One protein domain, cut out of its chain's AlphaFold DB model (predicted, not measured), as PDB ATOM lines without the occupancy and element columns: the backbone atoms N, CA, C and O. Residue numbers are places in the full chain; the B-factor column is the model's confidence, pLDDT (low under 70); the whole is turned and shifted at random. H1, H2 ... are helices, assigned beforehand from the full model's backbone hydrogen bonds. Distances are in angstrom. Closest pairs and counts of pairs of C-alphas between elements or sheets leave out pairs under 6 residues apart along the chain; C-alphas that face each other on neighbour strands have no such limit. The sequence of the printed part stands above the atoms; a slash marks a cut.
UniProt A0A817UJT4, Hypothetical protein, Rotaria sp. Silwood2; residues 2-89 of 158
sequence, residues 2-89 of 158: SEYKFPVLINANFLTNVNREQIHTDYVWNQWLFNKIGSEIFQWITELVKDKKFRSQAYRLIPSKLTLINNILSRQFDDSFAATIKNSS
ATOM      1  N   SER A   2     139.842 117.738 109.073       69.19
ATOM      2  CA  SER A   2     139.448 117.265 110.416       69.19
ATOM      3  C   SER A   2     140.145 118.034 111.547       69.19
ATOM      4  O   SER A   2     139.562 118.231 112.610       69.19
ATOM      5  N   GLU A   3     141.349 118.546 111.283       78.94
ATOM      6  CA  GLU A   3     142.109 119.444 112.162       78.94
ATOM      7  C   GLU A   3     141.343 120.713 112.584       78.94
ATOM      8  O   GLU A   3     141.518 121.177 113.707       78.94
ATOM      9  N   TYR A   4     140.456 121.237 111.730       84.25
ATOM     10  CA  TYR A   4     139.697 122.463 111.994       84.25
ATOM     11  C   TYR A   4     138.423 122.205 112.809       84.25
ATOM     12  O   TYR A   4     137.757 123.150 113.208       84.25
ATOM     13  N   LYS A   5     138.071 120.938 113.084       87.06
ATOM     14  CA  LYS A   5     136.966 120.551 113.987       87.06
ATOM     15  C   LYS A   5     135.650 121.299 113.731       87.06
ATOM     16  O   LYS A   5     134.935 121.655 114.669       87.06
ATOM     17  N   PHE A   6     135.324 121.537 112.460       90.81
ATOM     18  CA  PHE A   6     134.049 122.140 112.098       90.81
ATOM     19  C   PHE A   6     132.887 121.273 112.605       90.81
ATOM     20  O   PHE A   6     132.987 120.043 112.595       90.81
ATOM     21  N   PRO A   7     131.767 121.885 113.021       91.00
ATOM     22  CA  PRO A   7     130.620 121.150 113.559       91.00
ATOM     23  C   PRO A   7     129.863 120.358 112.483       91.00
ATOM     24  O   PRO A   7     128.907 119.649 112.791       91.00
ATOM     25  N   VAL A   8     130.249 120.523 111.216       91.12
ATOM     26  CA  VAL A   8     129.551 120.036 110.028       91.12
ATOM     27  C   VAL A   8     130.575 119.598 108.982       91.12
ATOM     28  O   VAL A   8     131.708 120.087 108.963       91.12
ATOM     29  N   LEU A   9     130.184 118.674 108.103       91.19
ATOM     30  CA  LEU A   9     131.026 118.255 106.984       91.19
ATOM     31  C   LEU A   9     131.027 119.334 105.902       91.19
ATOM     32  O   LEU A   9     129.973 119.742 105.422       91.19
ATOM     33  N   ILE A  10     132.220 119.763 105.501       90.12
ATOM     34  CA  ILE A  10     132.398 120.728 104.419       90.12
ATOM     35  C   ILE A  10     132.805 119.970 103.166       90.12
ATOM     36  O   ILE A  10     133.887 119.385 103.109       90.12
ATOM     37  N   ASN A  11     131.932 120.006 102.162       90.56
ATOM     38  CA  ASN A  11     132.207 119.467 100.841       90.56
ATOM     39  C   ASN A  11     132.546 120.615  99.886       90.56
ATOM     40  O   ASN A  11     131.657 121.341  99.446       90.56
ATOM     41  N   ALA A  12     133.833 120.799  99.608       91.19
ATOM     42  CA  ALA A  12     134.315 121.848  98.723       91.19
ATOM     43  C   ALA A  12     135.621 121.438  98.028       91.19
ATOM     44  O   ALA A  12     136.352 120.564  98.498       91.19
ATOM     45  N   ASN A  13     135.928 122.107  96.917       91.44
ATOM     46  CA  ASN A  13     137.079 121.793  96.073       91.44
ATOM     47  C   ASN A  13     138.366 122.408  96.640       91.44
ATOM     48  O   ASN A  13     138.857 123.406  96.119       91.44
ATOM     49  N   PHE A  14     138.910 121.847  97.719       91.75
ATOM     50  CA  PHE A  14     140.185 122.307  98.277       91.75
ATOM     51  C   PHE A  14     141.367 121.942  97.375       91.75
ATOM     52  O   PHE A  14     141.467 120.815  96.890       91.75
ATOM     53  N   LEU A  15     142.305 122.875  97.213       91.62
ATOM     54  CA  LEU A  15     143.610 122.578  96.625       91.62
ATOM     55  C   LEU A  15     144.494 121.921  97.688       91.62
ATOM     56  O   LEU A  15     144.757 122.504  98.745       91.62
ATOM     57  N   THR A  16     144.941 120.702  97.426       88.75
ATOM     58  CA  THR A  16     145.773 119.932  98.352       88.75
ATOM     59  C   THR A  16     147.231 119.915  97.911       88.75
ATOM     60  O   THR A  16     147.577 120.290  96.789       88.75
ATOM     61  N   ASN A  17     148.110 119.520  98.825       82.50
ATOM     62  CA  ASN A  17     149.495 119.202  98.499       82.50
ATOM     63  C   ASN A  17     149.591 117.968  97.570       82.50
ATOM     64  O   ASN A  17     148.608 117.276  97.310       82.50
ATOM     65  N   VAL A  18     150.795 117.680  97.065       77.88
ATOM     66  CA  VAL A  18     151.030 116.629  96.052       77.88
ATOM     67  C   VAL A  18     150.558 115.246  96.513       77.88
ATOM     68  O   VAL A  18     149.985 114.500  95.721       77.88
ATOM     69  N   ASN A  19     150.742 114.915  97.796       83.50
ATOM     70  CA  ASN A  19     150.290 113.641  98.366       83.50
ATOM     71  C   ASN A  19     148.796 113.637  98.762       83.50
ATOM     72  O   ASN A  19     148.275 112.603  99.164       83.50
ATOM     73  N   ARG A  20     148.093 114.768  98.595       80.44
ATOM     74  CA  ARG A  20     146.668 114.984  98.891       80.44
ATOM     75  C   ARG A  20     146.257 114.747 100.345       80.44
ATOM     76  O   ARG A  20     145.072 114.577 100.622       80.44
ATOM     77  N   GLU A  21     147.202 114.772 101.274       81.00
ATOM     78  CA  GLU A  21     146.929 114.545 102.696       81.00
ATOM     79  C   GLU A  21     146.535 115.833 103.421       81.00
ATOM     80  O   GLU A  21     145.796 115.796 104.407       81.00
ATOM     81  N   GLN A  22     147.012 116.983 102.939       81.81
ATOM     82  CA  GLN A  22     146.842 118.266 103.614       81.81
ATOM     83  C   GLN A  22     146.323 119.340 102.662       81.81
ATOM     84  O   GLN A  22     146.675 119.399 101.480       81.81
ATOM     85  N   ILE A  23     145.484 120.227 103.205       85.69
ATOM     86  CA  ILE A  23     145.086 121.443 102.499       85.69
ATOM     87  C   ILE A  23     146.290 122.370 102.466       85.69
ATOM     88  O   ILE A  23     146.894 122.661 103.495       85.69
ATOM     89  N   HIS A  24     146.596 122.880 101.284       85.31
ATOM     90  CA  HIS A  24     147.685 123.820 101.118       85.31
ATOM     91  C   HIS A  24     147.238 125.225 101.559       85.31
ATOM     92  O   HIS A  24     146.372 125.844 100.936       85.31
ATOM     93  N   THR A  25     147.812 125.725 102.653       85.44
ATOM     94  CA  THR A  25     147.368 126.949 103.349       85.44
ATOM     95  C   THR A  25     147.578 128.230 102.548       85.44
ATOM     96  O   THR A  25     146.806 129.181 102.679       85.44
ATOM     97  N   ASP A  26     148.590 128.244 101.684       86.06
ATOM     98  CA  ASP A  26     149.038 129.481 101.035       86.06
ATOM     99  C   ASP A  26     148.301 129.782  99.725       86.06
ATOM    100  O   ASP A  26     148.439 130.871  99.171       86.06
ATOM    101  N   TYR A  27     147.472 128.855  99.226       90.69
ATOM    102  CA  TYR A  27     146.689 129.129  98.024       90.69
ATOM    103  C   TYR A  27     145.542 130.086  98.328       90.69
ATOM    104  O   TYR A  27     144.666 129.793  99.146       90.69
ATOM    105  N   VAL A  28     145.492 131.178  97.566       94.44
ATOM    106  CA  VAL A  28     144.435 132.202  97.626       94.44
ATOM    107  C   VAL A  28     143.041 131.584  97.504       94.44
ATOM    108  O   VAL A  28     142.122 132.003  98.202       94.44
ATOM    109  N   TRP A  29     142.884 130.540  96.684       95.25
ATOM    110  CA  TRP A  29     141.621 129.810  96.562       95.25
ATOM    111  C   TRP A  29     141.157 129.193  97.889       95.25
ATOM    112  O   TRP A  29     140.012 129.382  98.291       95.25
ATOM    113  N   ASN A  30     142.045 128.495  98.604       94.88
ATOM    114  CA  ASN A  30     141.700 127.886  99.889       94.88
ATOM    115  C   ASN A  30     141.436 128.952 100.955       94.88
ATOM    116  O   ASN A  30     140.525 128.794 101.759       94.88
ATOM    117  N   GLN A  31     142.192 130.051 100.940       95.44
ATOM    118  CA  GLN A  31     141.969 131.188 101.836       95.44
ATOM    119  C   GLN A  31     140.587 131.810 101.624       95.44
ATOM    120  O   GLN A  31     139.831 131.983 102.581       95.44
ATOM    121  N   TRP A  32     140.224 132.069 100.367       96.19
ATOM    122  CA  TRP A  32     138.896 132.543  99.992       96.19
ATOM    123  C   TRP A  32     137.801 131.552 100.405       96.19
ATOM    124  O   TRP A  32     136.772 131.952 100.945       96.19
ATOM    125  N   LEU A  33     138.032 130.252 100.217       96.44
ATOM    126  CA  LEU A  33     137.077 129.217 100.594       96.44
ATOM    127  C   LEU A  33     136.862 129.165 102.116       96.44
ATOM    128  O   LEU A  33     135.721 129.090 102.559       96.44
ATOM    129  N   PHE A  34     137.920 129.278 102.924       95.19
ATOM    130  CA  PHE A  34     137.810 129.365 104.389       95.19
ATOM    131  C   PHE A  34     137.073 130.622 104.849       95.19
ATOM    132  O   PHE A  34     136.248 130.545 105.761       95.19
ATOM    133  N   ASN A  35     137.299 131.750 104.175       95.56
ATOM    134  CA  ASN A  35     136.510 132.954 104.393       95.56
ATOM    135  C   ASN A  35     135.014 132.696 104.118       95.56
ATOM    136  O   ASN A  35     134.172 133.018 104.956       95.56
ATOM    137  N   LYS A  36     134.667 132.035 103.006       96.12
ATOM    138  CA  LYS A  36     133.271 131.682 102.691       96.12
ATOM    139  C   LYS A  36     132.654 130.690 103.667       96.12
ATOM    140  O   LYS A  36     131.523 130.891 104.090       96.12
ATOM    141  N   ILE A  37     133.394 129.671 104.091       95.00
ATOM    142  CA  ILE A  37     132.928 128.703 105.092       95.00
ATOM    143  C   ILE A  37     132.472 129.419 106.374       95.00
ATOM    144  O   ILE A  37     131.422 129.076 106.918       95.00
ATOM    145  N   GLY A  38     133.214 130.439 106.824       93.06
ATOM    146  CA  GLY A  38     132.860 131.242 107.998       93.06
ATOM    147  C   GLY A  38     131.478 131.892 107.897       93.06
ATOM    148  O   GLY A  38     130.674 131.769 108.823       93.06
ATOM    149  N   SER A  39     131.170 132.529 106.765       93.69
ATOM    150  CA  SER A  39     129.875 133.186 106.554       93.69
ATOM    151  C   SER A  39     128.739 132.193 106.285       93.69
ATOM    152  O   SER A  39     127.643 132.350 106.820       93.69
ATOM    153  N   GLU A  40     128.997 131.146 105.497       94.88
ATOM    154  CA  GLU A  40     127.979 130.172 105.073       94.88
ATOM    155  C   GLU A  40     127.480 129.305 106.235       94.88
ATOM    156  O   GLU A  40     126.275 129.084 106.366       94.88
ATOM    157  N   ILE A  41     128.372 128.860 107.136       93.50
ATOM    158  CA  ILE A  41     127.955 128.120 108.342       93.50
ATOM    159  C   ILE A  41     126.965 128.956 109.150       93.50
ATOM    160  O   ILE A  41     125.942 128.454 109.610       93.50
ATOM    161  N   PHE A  42     127.250 130.245 109.310       89.69
ATOM    162  CA  PHE A  42     126.398 131.128 110.084       89.69
ATOM    163  C   PHE A  42     125.047 131.386 109.397       89.69
ATOM    164  O   PHE A  42     123.997 131.358 110.050       89.69
ATOM    165  N   GLN A  43     125.052 131.607 108.081       91.81
ATOM    166  CA  GLN A  43     123.818 131.750 107.313       91.81
ATOM    167  C   GLN A  43     122.949 130.498 107.451       91.81
ATOM    168  O   GLN A  43     121.749 130.599 107.701       91.81
ATOM    169  N   TRP A  44     123.560 129.315 107.404       94.81
ATOM    170  CA  TRP A  44     122.841 128.068 107.609       94.81
ATOM    171  C   TRP A  44     122.276 127.925 109.030       94.81
ATOM    172  O   TRP A  44     121.110 127.563 109.183       94.81
ATOM    173  N   ILE A  45     123.041 128.278 110.072       94.69
ATOM    174  CA  ILE A  45     122.535 128.311 111.457       94.69
ATOM    175  C   ILE A  45     121.307 129.217 111.552       94.69
ATOM    176  O   ILE A  45     120.313 128.829 112.159       94.69
ATOM    177  N   THR A  46     121.340 130.390 110.919       93.75
ATOM    178  CA  THR A  46     120.215 131.337 110.911       93.75
ATOM    179  C   THR A  46     118.950 130.709 110.323       93.75
ATOM    180  O   THR A  46     117.865 130.868 110.884       93.75
ATOM    181  N   GLU A  47     119.073 129.953 109.232       95.12
ATOM    182  CA  GLU A  47     117.941 129.231 108.641       95.12
ATOM    183  C   GLU A  47     117.431 128.100 109.544       95.12
ATOM    184  O   GLU A  47     116.224 127.964 109.743       95.12
ATOM    185  N   LEU A  48     118.326 127.335 110.177       96.00
ATOM    186  CA  LEU A  48     117.933 126.281 111.119       96.00
ATOM    187  C   LEU A  48     117.227 126.841 112.358       96.00
ATOM    188  O   LEU A  48     116.280 126.239 112.857       96.00
ATOM    189  N   VAL A  49     117.658 128.000 112.851       95.25
ATOM    190  CA  VAL A  49     117.018 128.668 113.985       95.25
ATOM    191  C   VAL A  49     115.571 129.053 113.647       95.25
ATOM    192  O   VAL A  49     114.688 128.896 114.489       95.25
ATOM    193  N   LYS A  50     115.301 129.514 112.418       93.62
ATOM    194  CA  LYS A  50     113.938 129.846 111.955       93.62
ATOM    195  C   LYS A  50     113.036 128.614 111.842       93.62
ATOM    196  O   LYS A  50     111.818 128.730 111.994       93.62
ATOM    197  N   ASP A  51     113.609 127.439 111.591       94.62
ATOM    198  CA  ASP A  51     112.861 126.188 111.524       94.62
ATOM    199  C   ASP A  51     112.340 125.790 112.918       94.62
ATOM    200  O   ASP A  51     113.082 125.615 113.891       94.62
ATOM    201  N   LYS A  52     111.018 125.591 113.007       90.81
ATOM    202  CA  LYS A  52     110.320 125.201 114.240       90.81
ATOM    203  C   LYS A  52     110.826 123.877 114.823       90.81
ATOM    204  O   LYS A  52     110.645 123.675 116.021       90.81
ATOM    205  N   LYS A  53     111.426 123.002 114.009       94.81
ATOM    206  CA  LYS A  53     111.988 121.716 114.432       94.81
ATOM    207  C   LYS A  53     113.271 121.876 115.246       94.81
ATOM    208  O   LYS A  53     113.478 121.112 116.186       94.81
ATOM    209  N   PHE A  54     114.121 122.839 114.894       93.88
ATOM    210  CA  PHE A  54     115.449 122.978 115.495       93.88
ATOM    211  C   PHE A  54     115.507 124.132 116.497       93.88
ATOM    212  O   PHE A  54     115.902 123.917 117.647       93.88
ATOM    213  N   ARG A  55     115.065 125.336 116.108       92.31
ATOM    214  CA  ARG A  55     115.096 126.546 116.951       92.31
ATOM    215  C   ARG A  55     116.455 126.737 117.641       92.31
ATOM    216  O   ARG A  55     117.492 126.696 116.989       92.31
ATOM    217  N   SER A  56     116.473 126.902 118.966       91.06
ATOM    218  CA  SER A  56     117.693 127.112 119.753       91.06
ATOM    219  C   SER A  56     118.680 125.945 119.696       91.06
ATOM    220  O   SER A  56     119.871 126.150 119.901       91.06
ATOM    221  N   GLN A  57     118.248 124.724 119.347       94.00
ATOM    222  CA  GLN A  57     119.178 123.596 119.206       94.00
ATOM    223  C   GLN A  57     120.217 123.837 118.105       94.00
ATOM    224  O   GLN A  57     121.328 123.313 118.197       94.00
ATOM    225  N   ALA A  58     119.886 124.657 117.103       95.94
ATOM    226  CA  ALA A  58     120.806 125.035 116.038       95.94
ATOM    227  C   ALA A  58     122.038 125.798 116.556       95.94
ATOM    228  O   ALA A  58     123.103 125.704 115.950       95.94
ATOM    229  N   TYR A  59     121.959 126.470 117.713       95.62
ATOM    230  CA  TYR A  59     123.110 127.165 118.301       95.62
ATOM    231  C   TYR A  59     124.246 126.218 118.709       95.62
ATOM    232  O   TYR A  59     125.389 126.647 118.823       95.62
ATOM    233  N   ARG A  60     123.986 124.911 118.852       94.81
ATOM    234  CA  ARG A  60     125.041 123.902 119.073       94.81
ATOM    235  C   ARG A  60     126.041 123.825 117.919       94.81
ATOM    236  O   ARG A  60     127.159 123.357 118.116       94.81
ATOM    237  N   LEU A  61     125.632 124.268 116.730       94.75
ATOM    238  CA  LEU A  61     126.466 124.304 115.536       94.75
ATOM    239  C   LEU A  61     127.318 125.571 115.450       94.75
ATOM    240  O   LEU A  61     128.061 125.696 114.488       94.75
ATOM    241  N   ILE A  62     127.241 126.497 116.415       93.94
ATOM    242  CA  ILE A  62     128.136 127.657 116.478       93.94
ATOM    243  C   ILE A  62     129.576 127.145 116.669       93.94
ATOM    244  O   ILE A  62     129.892 126.595 117.738       93.94
ATOM    245  N   PRO A  63     130.453 127.312 115.660       90.81
ATOM    246  CA  PRO A  63     131.846 126.906 115.747       90.81
ATOM    247  C   PRO A  63     132.577 127.648 116.865       90.81
ATOM    248  O   PRO A  63     132.318 128.820 117.140       90.81
ATOM    249  N   SER A  64     133.536 126.969 117.484       88.00
ATOM    250  CA  SER A  64     134.573 127.653 118.254       88.00
ATOM    251  C   SER A  64     135.519 128.373 117.295       88.00
ATOM    252  O   SER A  64     135.724 127.908 116.172       88.00
ATOM    253  N   LYS A  65     136.149 129.462 117.754       86.81
ATOM    254  CA  LYS A  65     137.296 130.035 117.036       86.81
ATOM    255  C   LYS A  65     138.346 128.950 116.814       86.81
ATOM    256  O   LYS A  65     138.616 128.161 117.723       86.81
ATOM    257  N   LEU A  66     138.924 128.911 115.620       87.19
ATOM    258  CA  LEU A  66     139.872 127.862 115.256       87.19
ATOM    259  C   LEU A  66     141.204 128.049 115.987       87.19
ATOM    260  O   LEU A  66     141.798 127.069 116.427       87.19
ATOM    261  N   THR A  67     141.649 129.295 116.189       72.81
ATOM    262  CA  THR A  67     142.834 129.659 117.004       72.81
ATOM    263  C   THR A  67     144.104 128.837 116.728       72.81
ATOM    264  O   THR A  67     144.950 128.672 117.608       72.81
ATOM    265  N   LEU A  68     144.274 128.317 115.509       80.94
ATOM    266  CA  LEU A  68     145.495 127.610 115.129       80.94
ATOM    267  C   LEU A  68     146.606 128.638 114.886       80.94
ATOM    268  O   LEU A  68     146.500 129.500 114.010       80.94
ATOM    269  N   ILE A  69     147.666 128.558 115.692       71.81
ATOM    270  CA  ILE A  69     148.805 129.481 115.641       71.81
ATOM    271  C   ILE A  69     149.428 129.444 114.239       71.81
ATOM    272  O   ILE A  69     149.683 128.374 113.694       71.81
ATOM    273  N   ASN A  70     149.680 130.626 113.669       75.19
ATOM    274  CA  ASN A  70     150.308 130.820 112.356       75.19
ATOM    275  C   ASN A  70     149.586 130.154 111.164       75.19
ATOM    276  O   ASN A  70     150.199 129.951 110.120       75.19
ATOM    277  N   ASN A  71     148.286 129.858 111.271       87.62
ATOM    278  CA  ASN A  71     147.504 129.298 110.168       87.62
ATOM    279  C   ASN A  71     146.645 130.380 109.479       87.62
ATOM    280  O   ASN A  71     145.696 130.913 110.061       87.62
ATOM    281  N   ILE A  72     146.967 130.694 108.218       92.06
ATOM    282  CA  ILE A  72     146.257 131.720 107.434       92.06
ATOM    283  C   ILE A  72     144.797 131.320 107.183       92.06
ATOM    284  O   ILE A  72     143.916 132.172 107.261       92.06
ATOM    285  N   LEU A  73     144.514 130.038 106.937       93.62
ATOM    286  CA  LEU A  73     143.151 129.553 106.703       93.62
ATOM    287  C   LEU A  73     142.269 129.740 107.941       93.62
ATOM    288  O   LEU A  73     141.139 130.211 107.828       93.62
ATOM    289  N   SER A  74     142.801 129.444 109.131       92.88
ATOM    290  CA  SER A  74     142.100 129.688 110.394       92.88
ATOM    291  C   SER A  74     141.773 131.160 110.594       92.88
ATOM    292  O   SER A  74     140.646 131.474 110.962       92.88
ATOM    293  N   ARG A  75     142.715 132.060 110.282       93.25
ATOM    294  CA  ARG A  75     142.466 133.506 110.333       93.25
ATOM    295  C   ARG A  75     141.358 133.924 109.365       93.25
ATOM    296  O   ARG A  75     140.440 134.618 109.773       93.25
ATOM    297  N   GLN A  76     141.403 133.459 108.115       95.00
ATOM    298  CA  GLN A  76     140.377 133.781 107.113       95.00
ATOM    299  C   GLN A  76     138.974 133.349 107.550       95.00
ATOM    300  O   GLN A  76     138.010 134.090 107.354       95.00
ATOM    301  N   PHE A  77     138.868 132.167 108.157       94.56
ATOM    302  CA  PHE A  77     137.622 131.695 108.745       94.56
ATOM    303  C   PHE A  77     137.193 132.556 109.939       94.56
ATOM    304  O   PHE A  77     136.075 133.067 109.929       94.56
ATOM    305  N   ASP A  78     138.064 132.740 110.937       92.69
ATOM    306  CA  ASP A  78     137.744 133.453 112.182       92.69
ATOM    307  C   ASP A  78     137.342 134.919 111.906       92.69
ATOM    308  O   ASP A  78     136.391 135.418 112.514       92.69
ATOM    309  N   ASP A  79     137.998 135.587 110.949       92.94
ATOM    310  CA  ASP A  79     137.696 136.965 110.539       92.94
ATOM    311  C   ASP A  79     136.311 137.069 109.882       92.94
ATOM    312  O   ASP A  79     135.493 137.912 110.262       92.94
ATOM    313  N   SER A  80     136.017 136.185 108.921       94.00
ATOM    314  CA  SER A  80     134.707 136.132 108.259       94.00
ATOM    315  C   SER A  80     133.590 135.789 109.241       94.00
ATOM    316  O   SER A  80     132.518 136.404 109.235       94.00
ATOM    317  N   PHE A  81     133.859 134.836 110.129       91.75
ATOM    318  CA  PHE A  81     132.931 134.390 111.153       91.75
ATOM    319  C   PHE A  81     132.583 135.529 112.121       91.75
ATOM    320  O   PHE A  81     131.405 135.835 112.321       91.75
ATOM    321  N   ALA A  82     133.590 136.234 112.648       91.00
ATOM    322  CA  ALA A  82     133.388 137.379 113.533       91.00
ATOM    323  C   ALA A  82     132.642 138.533 112.838       91.00
ATOM    324  O   ALA A  82     131.719 139.117 113.417       91.00
ATOM    325  N   ALA A  83     133.000 138.845 111.588       92.62
ATOM    326  CA  ALA A  83     132.323 139.876 110.804       92.62
ATOM    327  C   ALA A  83     130.849 139.527 110.541       92.62
ATOM    328  O   ALA A  83     129.977 140.394 110.639       92.62
ATOM    329  N   THR A  84     130.555 138.260 110.248       91.75
ATOM    330  CA  THR A  84     129.192 137.796 109.960       91.75
ATOM    331  C   THR A  84     128.322 137.833 111.215       91.75
ATOM    332  O   THR A  84     127.224 138.392 111.172       91.75
ATOM    333  N   ILE A  85     128.829 137.341 112.353       91.50
ATOM    334  CA  ILE A  85     128.123 137.359 113.646       91.50
ATOM    335  C   ILE A  85     127.715 138.775 114.046       91.50
ATOM    336  O   ILE A  85     126.586 139.001 114.479       91.50
ATOM    337  N   LYS A  86     128.633 139.735 113.905       89.69
ATOM    338  CA  LYS A  86     128.396 141.118 114.328       89.69
ATOM    339  C   LYS A  86     127.244 141.773 113.560       89.69
ATOM    340  O   LYS A  86     126.514 142.585 114.122       89.69
ATOM    341  N   ASN A  87     127.099 141.440 112.280       89.81
ATOM    342  CA  ASN A  87     126.184 142.136 111.375       89.81
ATOM    343  C   ASN A  87     124.839 141.421 111.185       89.81
ATOM    344  O   ASN A  87     123.871 142.044 110.740       89.81
ATOM    345  N   SER A  88     124.760 140.139 111.534       90.75
ATOM    346  CA  SER A  88     123.606 139.302 111.216       90.75
ATOM    347  C   SER A  88     122.663 139.111 112.401       90.75
ATOM    348  O   SER A  88     123.087 138.860 113.530       90.75
ATOM    349  N   SER A  89     121.362 139.175 112.125       94.06
ATOM    350  CA  SER A  89     120.315 138.867 113.100       94.06
ATOM    351  C   SER A  89     119.968 137.383 113.026       94.06
ATOM    352  O   SER A  89     119.391 136.929 112.040       94.06
TER     353      SER A  89
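AT A GLANCE: This is residues 2 to 89 of the 158 residues of the protein "Hypothetical protein" of Rotaria sp. Silwood2 (UniProt A0A817UJT4). One long helix, H1, makes the longest axis; H3 packs beside it, crossing it at a shallow tilt, and the short H2 folds back at H1's far end as a helical hairpin. Residues 2 to 27, a long stretch with no named element, loop over another side of H1 and reach past its first end. The printed part has 88 residues with three named helices, H1, H2 and H3 in chain order, and no named strand; the class is all helix. The whole is compact, with a radius of gyration of the C-alphas of 13.9 A, yet only just elongated, spanning 45 by 23 by 19 A.

HOW THE PARTS SIT: H1, residues 28 to 50, touches H3, residues 72 to 87, and the closest C-alphas are those of Gly 38 and Phe 81, 4.5 A apart. The two run the same way at a shallow tilt of 34.8 degrees, only just short of steep. With residues 45 to 49 alone, H1 touches H2, residues 55 to 61; their closest C-alphas, those of Val 49 and Arg 55, are 4.1 A apart. H1 and H2 run opposite ways at a shallow tilt of 25 degrees and form a helical hairpin. H2 and H3 are apart. In H3 every O i to N i+4 pair is within hydrogen-bond range; in H1 17 of 19 are, and in H2 0 of 3, beside 4 of 4 O i to N i+3 pairs.

IN THESE COORDINATES: H1 is 33.8 A long, from C-alpha 28 at (144.435, 132.202, 97.626) to C-alpha 50 at (113.938, 129.846, 111.955). H2 measures 11.7 A and H3 23.0 A, ending at C-alpha 87 at (126.184, 142.136, 111.375).

THE WHOLE: The C-alphas farthest apart, those of Val 18 and Lys 52, are 45.4 A apart. The printed part has no cut. The link from H1 to H2 is tight, and that from H2 to H3 is short. Mean pLDDT of the printed part is 90.3, with residue 2 under 70.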